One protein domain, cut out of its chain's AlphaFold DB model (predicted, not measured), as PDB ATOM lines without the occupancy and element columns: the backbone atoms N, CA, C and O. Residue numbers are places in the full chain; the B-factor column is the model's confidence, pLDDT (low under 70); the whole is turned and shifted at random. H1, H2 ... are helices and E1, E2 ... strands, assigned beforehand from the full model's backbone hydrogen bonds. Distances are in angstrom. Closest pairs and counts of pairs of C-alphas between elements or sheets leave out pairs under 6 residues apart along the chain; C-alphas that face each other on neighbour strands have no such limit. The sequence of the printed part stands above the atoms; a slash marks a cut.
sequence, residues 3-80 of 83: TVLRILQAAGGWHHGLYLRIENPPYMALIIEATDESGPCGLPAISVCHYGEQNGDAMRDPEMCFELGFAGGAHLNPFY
ATOM      1  N   THR A   3      15.889  18.975   0.948       92.31
ATOM      2  CA  THR A   3      16.556  18.015   1.830       92.31
ATOM      3  C   THR A   3      17.496  18.698   2.820       92.31
ATOM      4  O   THR A   3      17.357  18.465   4.014       92.31
ATOM      5  N   VAL A   4      18.399  19.575   2.362       92.69
ATOM      6  CA  VAL A   4      19.327  20.301   3.256       92.69
ATOM      7  C   VAL A   4      18.553  21.175   4.236       92.69
ATOM      8  O   VAL A   4      18.827  21.142   5.429       92.69
ATOM      9  N   LEU A   5      17.523  21.881   3.762       94.69
ATOM     10  CA  LEU A   5      16.680  22.705   4.622       94.69
ATOM     11  C   LEU A   5      15.943  21.868   5.684       94.69
ATOM     12  O   LEU A   5      15.884  22.263   6.845       94.69
ATOM     13  N   ARG A   6      15.423  20.693   5.314       95.12
ATOM     14  CA  ARG A   6      14.772  19.757   6.246       95.12
ATOM     15  C   ARG A   6      15.749  19.171   7.260       95.12
ATOM     16  O   ARG A   6      15.376  19.016   8.418       95.12
ATOM     17  N   ILE A   7      16.973  18.853   6.840       95.62
ATOM     18  CA  ILE A   7      18.039  18.411   7.746       95.62
ATOM     19  C   ILE A   7      18.350  19.523   8.750       95.62
ATOM     20  O   ILE A   7      18.360  19.266   9.950       95.62
ATOM     21  N   LEU A   8      18.508  20.762   8.272       95.00
ATOM     22  CA  LEU A   8      18.729  21.930   9.120       95.00
ATOM     23  C   LEU A   8      17.605  22.084  10.150       95.00
ATOM     24  O   LEU A   8      17.865  22.236  11.336       95.00
ATOM     25  N   GLN A   9      16.349  21.998   9.708       93.88
ATOM     26  CA  GLN A   9      15.180  22.091  10.585       93.88
ATOM     27  C   GLN A   9      15.158  20.976  11.636       93.88
ATOM     28  O   GLN A   9      14.914  21.251  12.808       93.88
ATOM     29  N   ALA A  10      15.446  19.733  11.242       95.19
ATOM     30  CA  ALA A  10      15.512  18.597  12.161       95.19
ATOM     31  C   ALA A  10      16.645  18.735  13.193       95.19
ATOM     32  O   ALA A  10      16.512  18.246  14.312       95.19
ATOM     33  N   ALA A  11      17.726  19.431  12.835       94.69
ATOM     34  CA  ALA A  11      18.849  19.732  13.713       94.69
ATOM     35  C   ALA A  11      18.625  20.938  14.649       94.69
ATOM     36  O   ALA A  11      19.506  21.258  15.441       94.69
ATOM     37  N   GLY A  12      17.463  21.602  14.585       94.94
ATOM     38  CA  GLY A  12      17.160  22.786  15.402       94.94
ATOM     39  C   GLY A  12      17.402  24.127  14.703       94.94
ATOM     40  O   GLY A  12      17.260  25.176  15.327       94.94
ATOM     41  N   GLY A  13      17.695  24.111  13.402       94.19
ATOM     42  CA  GLY A  13      17.899  25.299  12.580       94.19
ATOM     43  C   GLY A  13      19.338  25.814  12.598       94.19
ATOM     44  O   GLY A  13      20.263  25.140  13.042       94.19
ATOM     45  N   TRP A  14      19.527  27.018  12.061       94.62
ATOM     46  CA  TRP A  14      20.840  27.658  12.012       94.62
ATOM     47  C   TRP A  14      21.217  28.276  13.363       94.62
ATOM     48  O   TRP A  14      20.411  28.971  13.983       94.62
ATOM     49  N   HIS A  15      22.461  28.061  13.781       94.44
ATOM     50  CA  HIS A  15      23.118  28.742  14.895       94.44
ATOM     51  C   HIS A  15      24.642  28.682  14.696       94.44
ATOM     52  O   HIS A  15      25.131  27.805  13.993       94.44
ATOM     53  N   HIS A  16      25.410  29.559  15.352       90.12
ATOM     54  CA  HIS A  16      26.874  29.638  15.178       90.12
ATOM     55  C   HIS A  16      27.635  28.331  15.463       90.12
ATOM     56  O   HIS A  16      28.692  28.094  14.902       90.12
ATOM     57  N   GLY A  17      27.104  27.477  16.339       92.19
ATOM     58  CA  GLY A  17      27.693  26.168  16.654       92.19
ATOM     59  C   GLY A  17      27.176  25.014  15.790       92.19
ATOM     60  O   GLY A  17      27.316  23.864  16.201       92.19
ATOM     61  N   LEU A  18      26.476  25.295  14.687       95.94
ATOM     62  CA  LEU A  18      25.892  24.257  13.846       95.94
ATOM     63  C   LEU A  18      27.009  23.482  13.150       95.94
ATOM     64  O   LEU A  18      27.724  24.028  12.315       95.94
ATOM     65  N   TYR A  19      27.092  22.194  13.460       95.81
ATOM     66  CA  TYR A  19      27.942  21.231  12.777       95.81
ATOM     67  C   TYR A  19      27.212  19.893  12.732       95.81
ATOM     68  O   TYR A  19      26.918  19.292  13.768       95.81
ATOM     69  N   LEU A  20      26.902  19.427  11.528       95.94
ATOM     70  CA  LEU A  20      26.232  18.158  11.290       95.94
ATOM     71  C   LEU A  20      27.147  17.270  10.475       95.94
ATOM     72  O   LEU A  20      27.550  17.640   9.378       95.94
ATOM     73  N   ARG A  21      27.412  16.073  10.996       94.62
ATOM     74  CA  ARG A  21      28.093  15.006  10.271       94.62
ATOM     75  C   ARG A  21      27.119  13.878   9.987       94.62
ATOM     76  O   ARG A  21      26.552  13.293  10.906       94.62
ATOM     77  N   ILE A  22      26.934  13.584   8.706       93.19
ATOM     78  CA  ILE A  22      25.980  12.596   8.216       93.19
ATOM     79  C   ILE A  22      26.770  11.496   7.516       93.19
ATOM     80  O   ILE A  22      27.302  11.691   6.424       93.19
ATOM     81  N   GLU A  23      26.840  10.330   8.155       92.75
ATOM     82  CA  GLU A  23      27.422   9.133   7.550       92.75
ATOM     83  C   GLU A  23      26.518   8.638   6.410       92.75
ATOM     84  O   GLU A  23      25.312   8.464   6.598       92.75
ATOM     85  N   ASN A  24      27.089   8.425   5.221       87.31
ATOM     86  CA  ASN A  24      26.334   8.125   3.999       87.31
ATOM     87  C   ASN A  24      26.996   7.026   3.138       87.31
ATOM     88  O   ASN A  24      27.325   7.271   1.977       87.31
ATOM     89  N   PRO A  25      27.222   5.806   3.660       88.12
ATOM     90  CA  PRO A  25      27.895   4.753   2.900       88.12
ATOM     91  C   PRO A  25      27.124   4.386   1.612       88.12
ATOM     92  O   PRO A  25      25.896   4.281   1.650       88.12
ATOM     93  N   PRO A  26      27.812   4.150   0.471       88.12
ATOM     94  CA  PRO A  26      29.269   4.052   0.295       88.12
ATOM     95  C   PRO A  26      29.977   5.396   0.024       88.12
ATOM     96  O   PRO A  26      31.165   5.402  -0.289       88.12
ATOM     97  N   TYR A  27      29.260   6.516   0.092       86.12
ATOM     98  CA  TYR A  27      29.809   7.851  -0.128       86.12
ATOM     99  C   TYR A  27      30.520   8.381   1.124       86.12
ATOM    100  O   TYR A  27      30.328   7.886   2.237       86.12
ATOM    101  N   MET A  28      31.346   9.413   0.933       87.31
ATOM    102  CA  MET A  28      31.968  10.137   2.043       87.31
ATOM    103  C   MET A  28      30.904  10.812   2.916       87.31
ATOM    104  O   MET A  28      29.797  11.106   2.456       87.31
ATOM    105  N   ALA A  29      31.245  11.057   4.181       91.19
ATOM    106  CA  ALA A  29      30.348  11.734   5.105       91.19
ATOM    107  C   ALA A  29      30.012  13.141   4.591       91.19
ATOM    108  O   ALA A  29      30.905  13.903   4.211       91.19
ATOM    109  N   LEU A  30      28.723  13.474   4.601       92.06
ATOM    110  CA  LEU A  30      28.244  14.811   4.279       92.06
ATOM    111  C   LEU A  30      28.294  15.670   5.536       92.06
ATOM    112  O   LEU A  30      27.887  15.238   6.618       92.06
ATOM    113  N   ILE A  31      28.763  16.893   5.369       93.94
ATOM    114  CA  ILE A  31      28.957  17.849   6.439       93.94
ATOM    115  C   ILE A  31      28.152  19.091   6.112       93.94
ATOM    116  O   ILE A  31      28.172  19.576   4.981       93.94
ATOM    117  N   ILE A  32      27.404  19.567   7.102       94.81
ATOM    118  CA  ILE A  32      26.654  20.817   7.028       94.81
ATOM    119  C   ILE A  32      27.041  21.632   8.249       94.81
ATOM    120  O   ILE A  32      26.773  21.211   9.375       94.81
ATOM    121  N   GLU A  33      27.659  22.782   8.035       94.88
ATOM    122  CA  GLU A  33      28.156  23.627   9.118       94.88
ATOM    123  C   GLU A  33      27.790  25.091   8.906       94.88
ATOM    124  O   GLU A  33      27.648  25.544   7.769       94.88
ATOM    125  N   ALA A  34      27.590  25.826  10.000       94.75
ATOM    126  CA  ALA A  34      27.473  27.276   9.925       94.75
ATOM    127  C   ALA A  34      28.825  27.882   9.545       94.75
ATOM    128  O   ALA A  34      29.868  27.454  10.033       94.75
ATOM    129  N   THR A  35      28.793  28.899   8.691       91.12
ATOM    130  CA  THR A  35      29.971  29.715   8.401       91.12
ATOM    131  C   THR A  35      30.023  30.897   9.365       91.12
ATOM    132  O   THR A  35      28.987  31.451   9.740       91.12
ATOM    133  N   ASP A  36      31.232  31.310   9.747       86.56
ATOM    134  CA  ASP A  36      31.429  32.537  10.531       86.56
ATOM    135  C   ASP A  36      31.115  33.797   9.706       86.56
ATOM    136  O   ASP A  36      30.738  34.838  10.247       86.56
ATOM    137  N   GLU A  37      31.236  33.694   8.382       86.50
ATOM    138  CA  GLU A  37      30.900  34.753   7.438       86.50
ATOM    139  C   GLU A  37      29.424  34.695   7.031       86.50
ATOM    140  O   GLU A  37      28.826  33.623   6.905       86.50
ATOM    141  N   SER A  38      28.833  35.871   6.812       90.75
ATOM    142  CA  SER A  38      27.519  35.990   6.174       90.75
ATOM    143  C   SER A  38      27.657  35.844   4.664       90.75
ATOM    144  O   SER A  38      28.696  36.187   4.101       90.75
ATOM    145  N   GLY A  39      26.610  35.372   3.993       90.69
ATOM    146  CA  GLY A  39      26.645  35.300   2.539       90.69
ATOM    147  C   GLY A  39      26.468  36.666   1.852       90.69
ATOM    148  O   GLY A  39      26.433  37.714   2.508       90.69
ATOM    149  N   PRO A  40      26.347  36.675   0.511       91.94
ATOM    150  CA  PRO A  40      26.331  37.894  -0.300       91.94
ATOM    151  C   PRO A  40      25.237  38.913   0.046       91.94
ATOM    152  O   PRO A  40      25.406  40.106  -0.212       91.94
ATOM    153  N   CYS A  41      24.112  38.473   0.610       92.88
ATOM    154  CA  CYS A  41      23.019  39.331   1.056       92.88
ATOM    155  C   CYS A  41      23.094  39.683   2.552       92.88
ATOM    156  O   CYS A  41      22.158  40.283   3.080       92.88
ATOM    157  N   GLY A  42      24.187  39.337   3.239       92.56
ATOM    158  CA  GLY A  42      24.345  39.550   4.677       92.56
ATOM    159  C   GLY A  42      23.481  38.608   5.518       92.56
ATOM    160  O   GLY A  42      23.164  38.929   6.663       92.56
ATOM    161  N   LEU A  43      23.055  37.476   4.948       94.56
ATOM    162  CA  LEU A  43      22.235  36.486   5.639       94.56
ATOM    163  C   LEU A  43      23.106  35.393   6.274       94.56
ATOM    164  O   LEU A  43      24.232  35.158   5.820       94.56
ATOM    165  N   PRO A  44      22.586  34.690   7.303       94.81
ATOM    166  CA  PRO A  44      23.261  33.528   7.862       94.81
ATOM    167  C   PRO A  44      23.562  32.506   6.771       94.81
ATOM    168  O   PRO A  44      22.693  32.200   5.948       94.81
ATOM    169  N   ALA A  45      24.778  31.971   6.776       94.69
ATOM    170  CA  ALA A  45      25.232  31.051   5.753       94.69
ATOM    171  C   ALA A  45      25.653  29.697   6.332       94.69
ATOM    172  O   ALA A  45      25.968  29.551   7.519       94.69
ATOM    173  N   ILE A  46      25.570  28.685   5.474       94.31
ATOM    174  CA  ILE A  46      26.036  27.329   5.737       94.31
ATOM    175  C   ILE A  46      26.965  26.878   4.619       94.31
ATOM    176  O   ILE A  46      26.726  27.202   3.455       94.31
ATOM    177  N   SER A  47      27.971  26.086   4.973       93.69
ATOM    178  CA  SER A  47      28.746  25.283   4.033       93.69
ATOM    179  C   SER A  47      28.194  23.860   4.016       93.69
ATOM    180  O   SER A  47      27.835  23.299   5.056       93.69
ATOM    181  N   VAL A  48      28.090  23.286   2.820       93.44
ATOM    182  CA  VAL A  48      27.730  21.890   2.592       93.44
ATOM    183  C   VAL A  48      28.866  21.248   1.814       93.44
ATOM    184  O   VAL A  48      29.088  21.588   0.653       93.44
ATOM    185  N   CYS A  49      29.579  20.320   2.441       91.44
ATOM    186  CA  CYS A  49      30.740  19.682   1.834       91.44
ATOM    187  C   CYS A  49      30.870  18.211   2.229       91.44
ATOM    188  O   CYS A  49      30.242  17.741   3.177       91.44
ATOM    189  N   HIS A  50      31.700  17.472   1.497       88.75
ATOM    190  CA  HIS A  50      32.148  16.156   1.936       88.75
ATOM    191  C   HIS A  50      33.535  16.309   2.552       88.75
ATOM    192  O   HIS A  50      34.470  16.698   1.849       88.75
ATOM    193  N   TYR A  51      33.666  15.998   3.846       81.50
ATOM    194  CA  TYR A  51      34.983  15.834   4.460       81.50
ATOM    195  C   TYR A  51      35.434  14.391   4.311       81.50
ATOM    196  O   TYR A  51      34.767  13.456   4.767       81.50
ATOM    197  N   GLY A  52      36.602  14.225   3.709       77.06
ATOM    198  CA  GLY A  52      37.270  12.944   3.573       77.06
ATOM    199  C   GLY A  52      38.774  13.094   3.694       77.06
ATOM    200  O   GLY A  52      39.303  14.198   3.793       77.06
ATOM    201  N   GLU A  53      39.460  11.963   3.670       82.88
ATOM    202  CA  GLU A  53      40.901  11.905   3.477       82.88
ATOM    203  C   GLU A  53      41.148  11.154   2.172       82.88
ATOM    204  O   GLU A  53      40.620  10.057   1.971       82.88
ATOM    205  N   GLN A  54      41.923  11.746   1.272       75.56
ATOM    206  CA  GLN A  54      42.321  11.111   0.025       75.56
ATOM    207  C   GLN A  54      43.839  11.148  -0.074       75.56
ATOM    208  O   GLN A  54      44.445  12.211  -0.036       75.56
ATOM    209  N   ASN A  55      44.463   9.975  -0.206       85.00
ATOM    210  CA  ASN A  55      45.924   9.826  -0.253       85.00
ATOM    211  C   ASN A  55      46.674  10.421   0.960       85.00
ATOM    212  O   ASN A  55      47.843  10.772   0.830       85.00
ATOM    213  N   GLY A  56      46.033  10.508   2.130       83.12
ATOM    214  CA  GLY A  56      46.613  11.140   3.322       83.12
ATOM    215  C   GLY A  56      46.321  12.637   3.453       83.12
ATOM    216  O   GLY A  56      46.633  13.216   4.491       83.12
ATOM    217  N   ASP A  57      45.695  13.251   2.444       80.06
ATOM    218  CA  ASP A  57      45.347  14.668   2.450       80.06
ATOM    219  C   ASP A  57      43.872  14.864   2.810       80.06
ATOM    220  O   ASP A  57      42.978  14.219   2.252       80.06
ATOM    221  N   ALA A  58      43.606  15.785   3.737       79.62
ATOM    222  CA  ALA A  58      42.248  16.194   4.060       79.62
ATOM    223  C   ALA A  58      41.614  16.872   2.839       79.62
ATOM    224  O   ALA A  58      42.150  17.844   2.307       79.62
ATOM    225  N   MET A  59      40.457  16.373   2.414       81.56
ATOM    226  CA  MET A  59      39.687  16.948   1.321       81.56
ATOM    227  C   MET A  59      38.373  17.535   1.814       81.56
ATOM    228  O   MET A  59      37.710  16.979   2.691       81.56
ATOM    229  N   ARG A  60      37.990  18.635   1.167       77.38
ATOM    230  CA  ARG A  60      36.690  19.287   1.280       77.38
ATOM    231  C   ARG A  60      36.151  19.482  -0.138       77.38
ATOM    232  O   ARG A  60      36.407  20.517  -0.740       77.38
ATOM    233  N   ASP A  61      35.494  18.468  -0.705       76.88
ATOM    234  CA  ASP A  61      35.130  18.501  -2.133       76.88
ATOM    235  C   ASP A  61      33.850  17.703  -2.474       76.88
ATOM    236  O   ASP A  61      33.740  16.535  -2.084       76.88
ATOM    237  N   PRO A  62      32.881  18.281  -3.217       74.00
ATOM    238  CA  PRO A  62      32.702  19.716  -3.464       74.00
ATOM    239  C   PRO A  62      32.166  20.430  -2.220       74.00
ATOM    240  O   PRO A  62      31.372  19.861  -1.469       74.00
ATOM    241  N   GLU A  63      32.575  21.684  -2.025       85.62
ATOM    242  CA  GLU A  63      31.921  22.620  -1.107       85.62
ATOM    243  C   GLU A  63      30.877  23.442  -1.869       85.62
ATOM    244  O   GLU A  63      31.122  23.900  -2.979       85.62
ATOM    245  N   MET A  64      29.699  23.639  -1.283       91.00
ATOM    246  CA  MET A  64      28.724  24.623  -1.746       91.00
ATOM    247  C   MET A  64      28.196  25.404  -0.555       91.00
ATOM    248  O   MET A  64      27.731  24.811   0.421       91.00
ATOM    249  N   CYS A  65      28.213  26.729  -0.663       93.19
ATOM    250  CA  CYS A  65      27.679  27.602   0.368       93.19
ATOM    251  C   CYS A  65      26.240  28.005   0.045       93.19
ATOM    252  O   CYS A  65      25.830  28.106  -1.115       93.19
ATOM    253  N   PHE A  66      25.443  28.224   1.085       94.44
ATOM    254  CA  PHE A  66      24.061  28.660   0.948       94.44
ATOM    255  C   PHE A  66      23.730  29.733   1.968       94.44
ATOM    256  O   PHE A  66      24.083  29.601   3.135       94.44
ATOM    257  N   GLU A  67      23.004  30.763   1.544       94.56
ATOM    258  CA  GLU A  67      22.362  31.708   2.454       94.56
ATOM    259  C   GLU A  67      20.984  31.202   2.854       94.56
ATOM    260  O   GLU A  67      20.193  30.786   2.001       94.56
ATOM    261  N   LEU A  68      20.680  31.285   4.147       94.62
ATOM    262  CA  LEU A  68      19.376  30.959   4.700       94.62
ATOM    263  C   LEU A  68      18.480  32.201   4.711       94.62
ATOM    264  O   LEU A  68      18.626  33.096   5.545       94.62
ATOM    265  N   GLY A  69      17.516  32.229   3.795       94.12
ATOM    266  CA  GLY A  69      16.484  33.258   3.719       94.12
ATOM    267  C   GLY A  69      15.146  32.783   4.282       94.12
ATOM    268  O   GLY A  69      14.809  31.602   4.218       94.12
ATOM    269  N   PHE A  70      14.349  33.720   4.802       93.06
ATOM    270  CA  PHE A  70      12.973  33.465   5.266       93.06
ATOM    271  C   PHE A  70      11.911  34.296   4.533       93.06
ATOM    272  O   PHE A  70      10.711  34.109   4.749       93.06
ATOM    273  N   ALA A  71      12.327  35.218   3.659       90.88
ATOM    274  CA  ALA A  71      11.407  36.013   2.855       90.88
ATOM    275  C   ALA A  71      10.624  35.098   1.898       90.88
ATOM    276  O   ALA A  71      11.214  34.430   1.055       90.88
ATOM    277  N   GLY A  72       9.298  35.045   2.049       89.44
ATOM    278  CA  GLY A  72       8.454  34.122   1.279       89.44
ATOM    279  C   GLY A  72       8.522  32.659   1.739       89.44
ATOM    280  O   GLY A  72       8.026  31.784   1.036       89.44
ATOM    281  N   GLY A  73       9.099  32.392   2.915       91.12
ATOM    282  CA  GLY A  73       9.315  31.051   3.458       91.12
ATOM    283  C   GLY A  73      10.798  30.722   3.602       91.12
ATOM    284  O   GLY A  73      11.652  31.398   3.032       91.12
ATOM    285  N   ALA A  74      11.109  29.691   4.392       92.56
ATOM    286  CA  ALA A  74      12.484  29.240   4.575       92.56
ATOM    287  C   ALA A  74      13.041  28.675   3.257       92.56
ATOM    288  O   ALA A  74      12.424  27.799   2.651       92.56
ATOM    289  N   HIS A  75      14.189  29.177   2.815       94.44
ATOM    290  CA  HIS A  75      14.832  28.775   1.568       94.44
ATOM    291  C   HIS A  75      16.353  28.928   1.649       94.44
ATOM    292  O   HIS A  75      16.877  29.663   2.482       94.44
ATOM    293  N   LEU A  76      17.050  28.214   0.765       94.31
ATOM    294  CA  LEU A  76      18.503  28.243   0.640       94.31
ATOM    295  C   LEU A  76      18.873  28.814  -0.727       94.31
ATOM    296  O   LEU A  76      18.481  28.244  -1.748       94.31
ATOM    297  N   ASN A  77      19.624  29.912  -0.738       93.69
ATOM    298  CA  ASN A  77      20.155  30.509  -1.960       93.69
ATOM    299  C   ASN A  77      21.616  30.088  -2.127       93.69
ATOM    300  O   ASN A  77      22.419  30.405  -1.249       93.69
ATOM    301  N   PRO A  78      21.973  29.364  -3.201       93.12
ATOM    302  CA  PRO A  78      23.345  28.937  -3.405       93.12
ATOM    303  C   PRO A  78      24.230  30.144  -3.699       93.12
ATOM    304  O   PRO A  78      23.884  31.002  -4.512       93.12
ATOM    305  N   PHE A  79      25.405  30.156  -3.092       91.62
ATOM    306  CA  PHE A  79      26.495  31.031  -3.477       91.62
ATOM    307  C   PHE A  79      27.809  30.266  -3.363       91.62
ATOM    308  O   PHE A  79      27.897  29.222  -2.719       91.62
ATOM    309  N   TYR A  80      28.834  30.767  -4.031       83.06
ATOM    310  CA  TYR A  80      30.149  30.155  -3.981       83.06
ATOM    311  C   TYR A  80      31.138  31.190  -3.480       83.06
ATOM    312  O   TYR A  80      31.186  32.304  -4.006       83.06
TER     313      TYR A  80
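AT A GLANCE: This is residues 3 to 80 of the 83 residues of an uncharacterized protein of Granulicella rosea (UniProt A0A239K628). A strongly twisted sheet of six strands curls round one short helix, H1. The long strand E3 joins its parts: E2 and then E1 lie to one side, E5 and then E6 to the other, while the last part of E3 forms with E4 a hairpin arm toward one end of the long axis. The printed part has 78 residues, with one named helix, H1, followed along the chain by six named strands, E1 to E6; in the branched sheet the neighbour pairs E1 and E2, E2 and E3, E3 and E4, E3 and E5, and E5 and E6 are antiparallel, and the class is mostly strand. It is compact, with a radius of gyration of the C-alphas of 13.0 A, yet elongated, spanning 43 by 24 by 20 A.

IN THESE COORDINATES: E3, residues 45 to 54, is the longest strand, 26.9 A from C-alpha 45 at (25.232, 31.051, 5.753) to C-alpha 54 at (42.321, 11.111, 0.025). E2 is residues 30 to 34, E1 residues 19 to 22 and E4 residues 57 to 60. E5, residues 64 to 69, spans 15.9 A, and E6 is residues 75 to 79. H1, residues 3 to 10, begins at C-alpha 3 (16.556, 18.015, 1.830).

HOW THE PARTS SIT: E3 pairs in staggered fashion: with E5 over residues 45 to 48 (N 46 and O 66, 2.9 A), with E2 over 46 to 50 (N 31 and O 49, 2.8 A), and with E4 over 51 to 54 (N 59 and O 52, 2.8 A). E1 to E4 form a meander, each strand the antiparallel neighbour of the one before; N 20 and O 32 of E1 and E2 are 2.8 A apart. E5 and E6 form a hairpin, with N 67 and O 77 at 2.9 A. H1 is on the sheet; its closest C-alpha pair with E6 is Leu 5 and His 75, 7.0 A. Every O i to N i+4 pair in H1 is within hydrogen-bond range. E1 and E6 are apart.

THE WHOLE: The two C-alphas farthest apart, those of Asn 55 and Gly 72, are 44.7 A apart. The printed part has no cut and no long link. Mean pLDDT of the printed part is 90.4, and no printed residue is under 70.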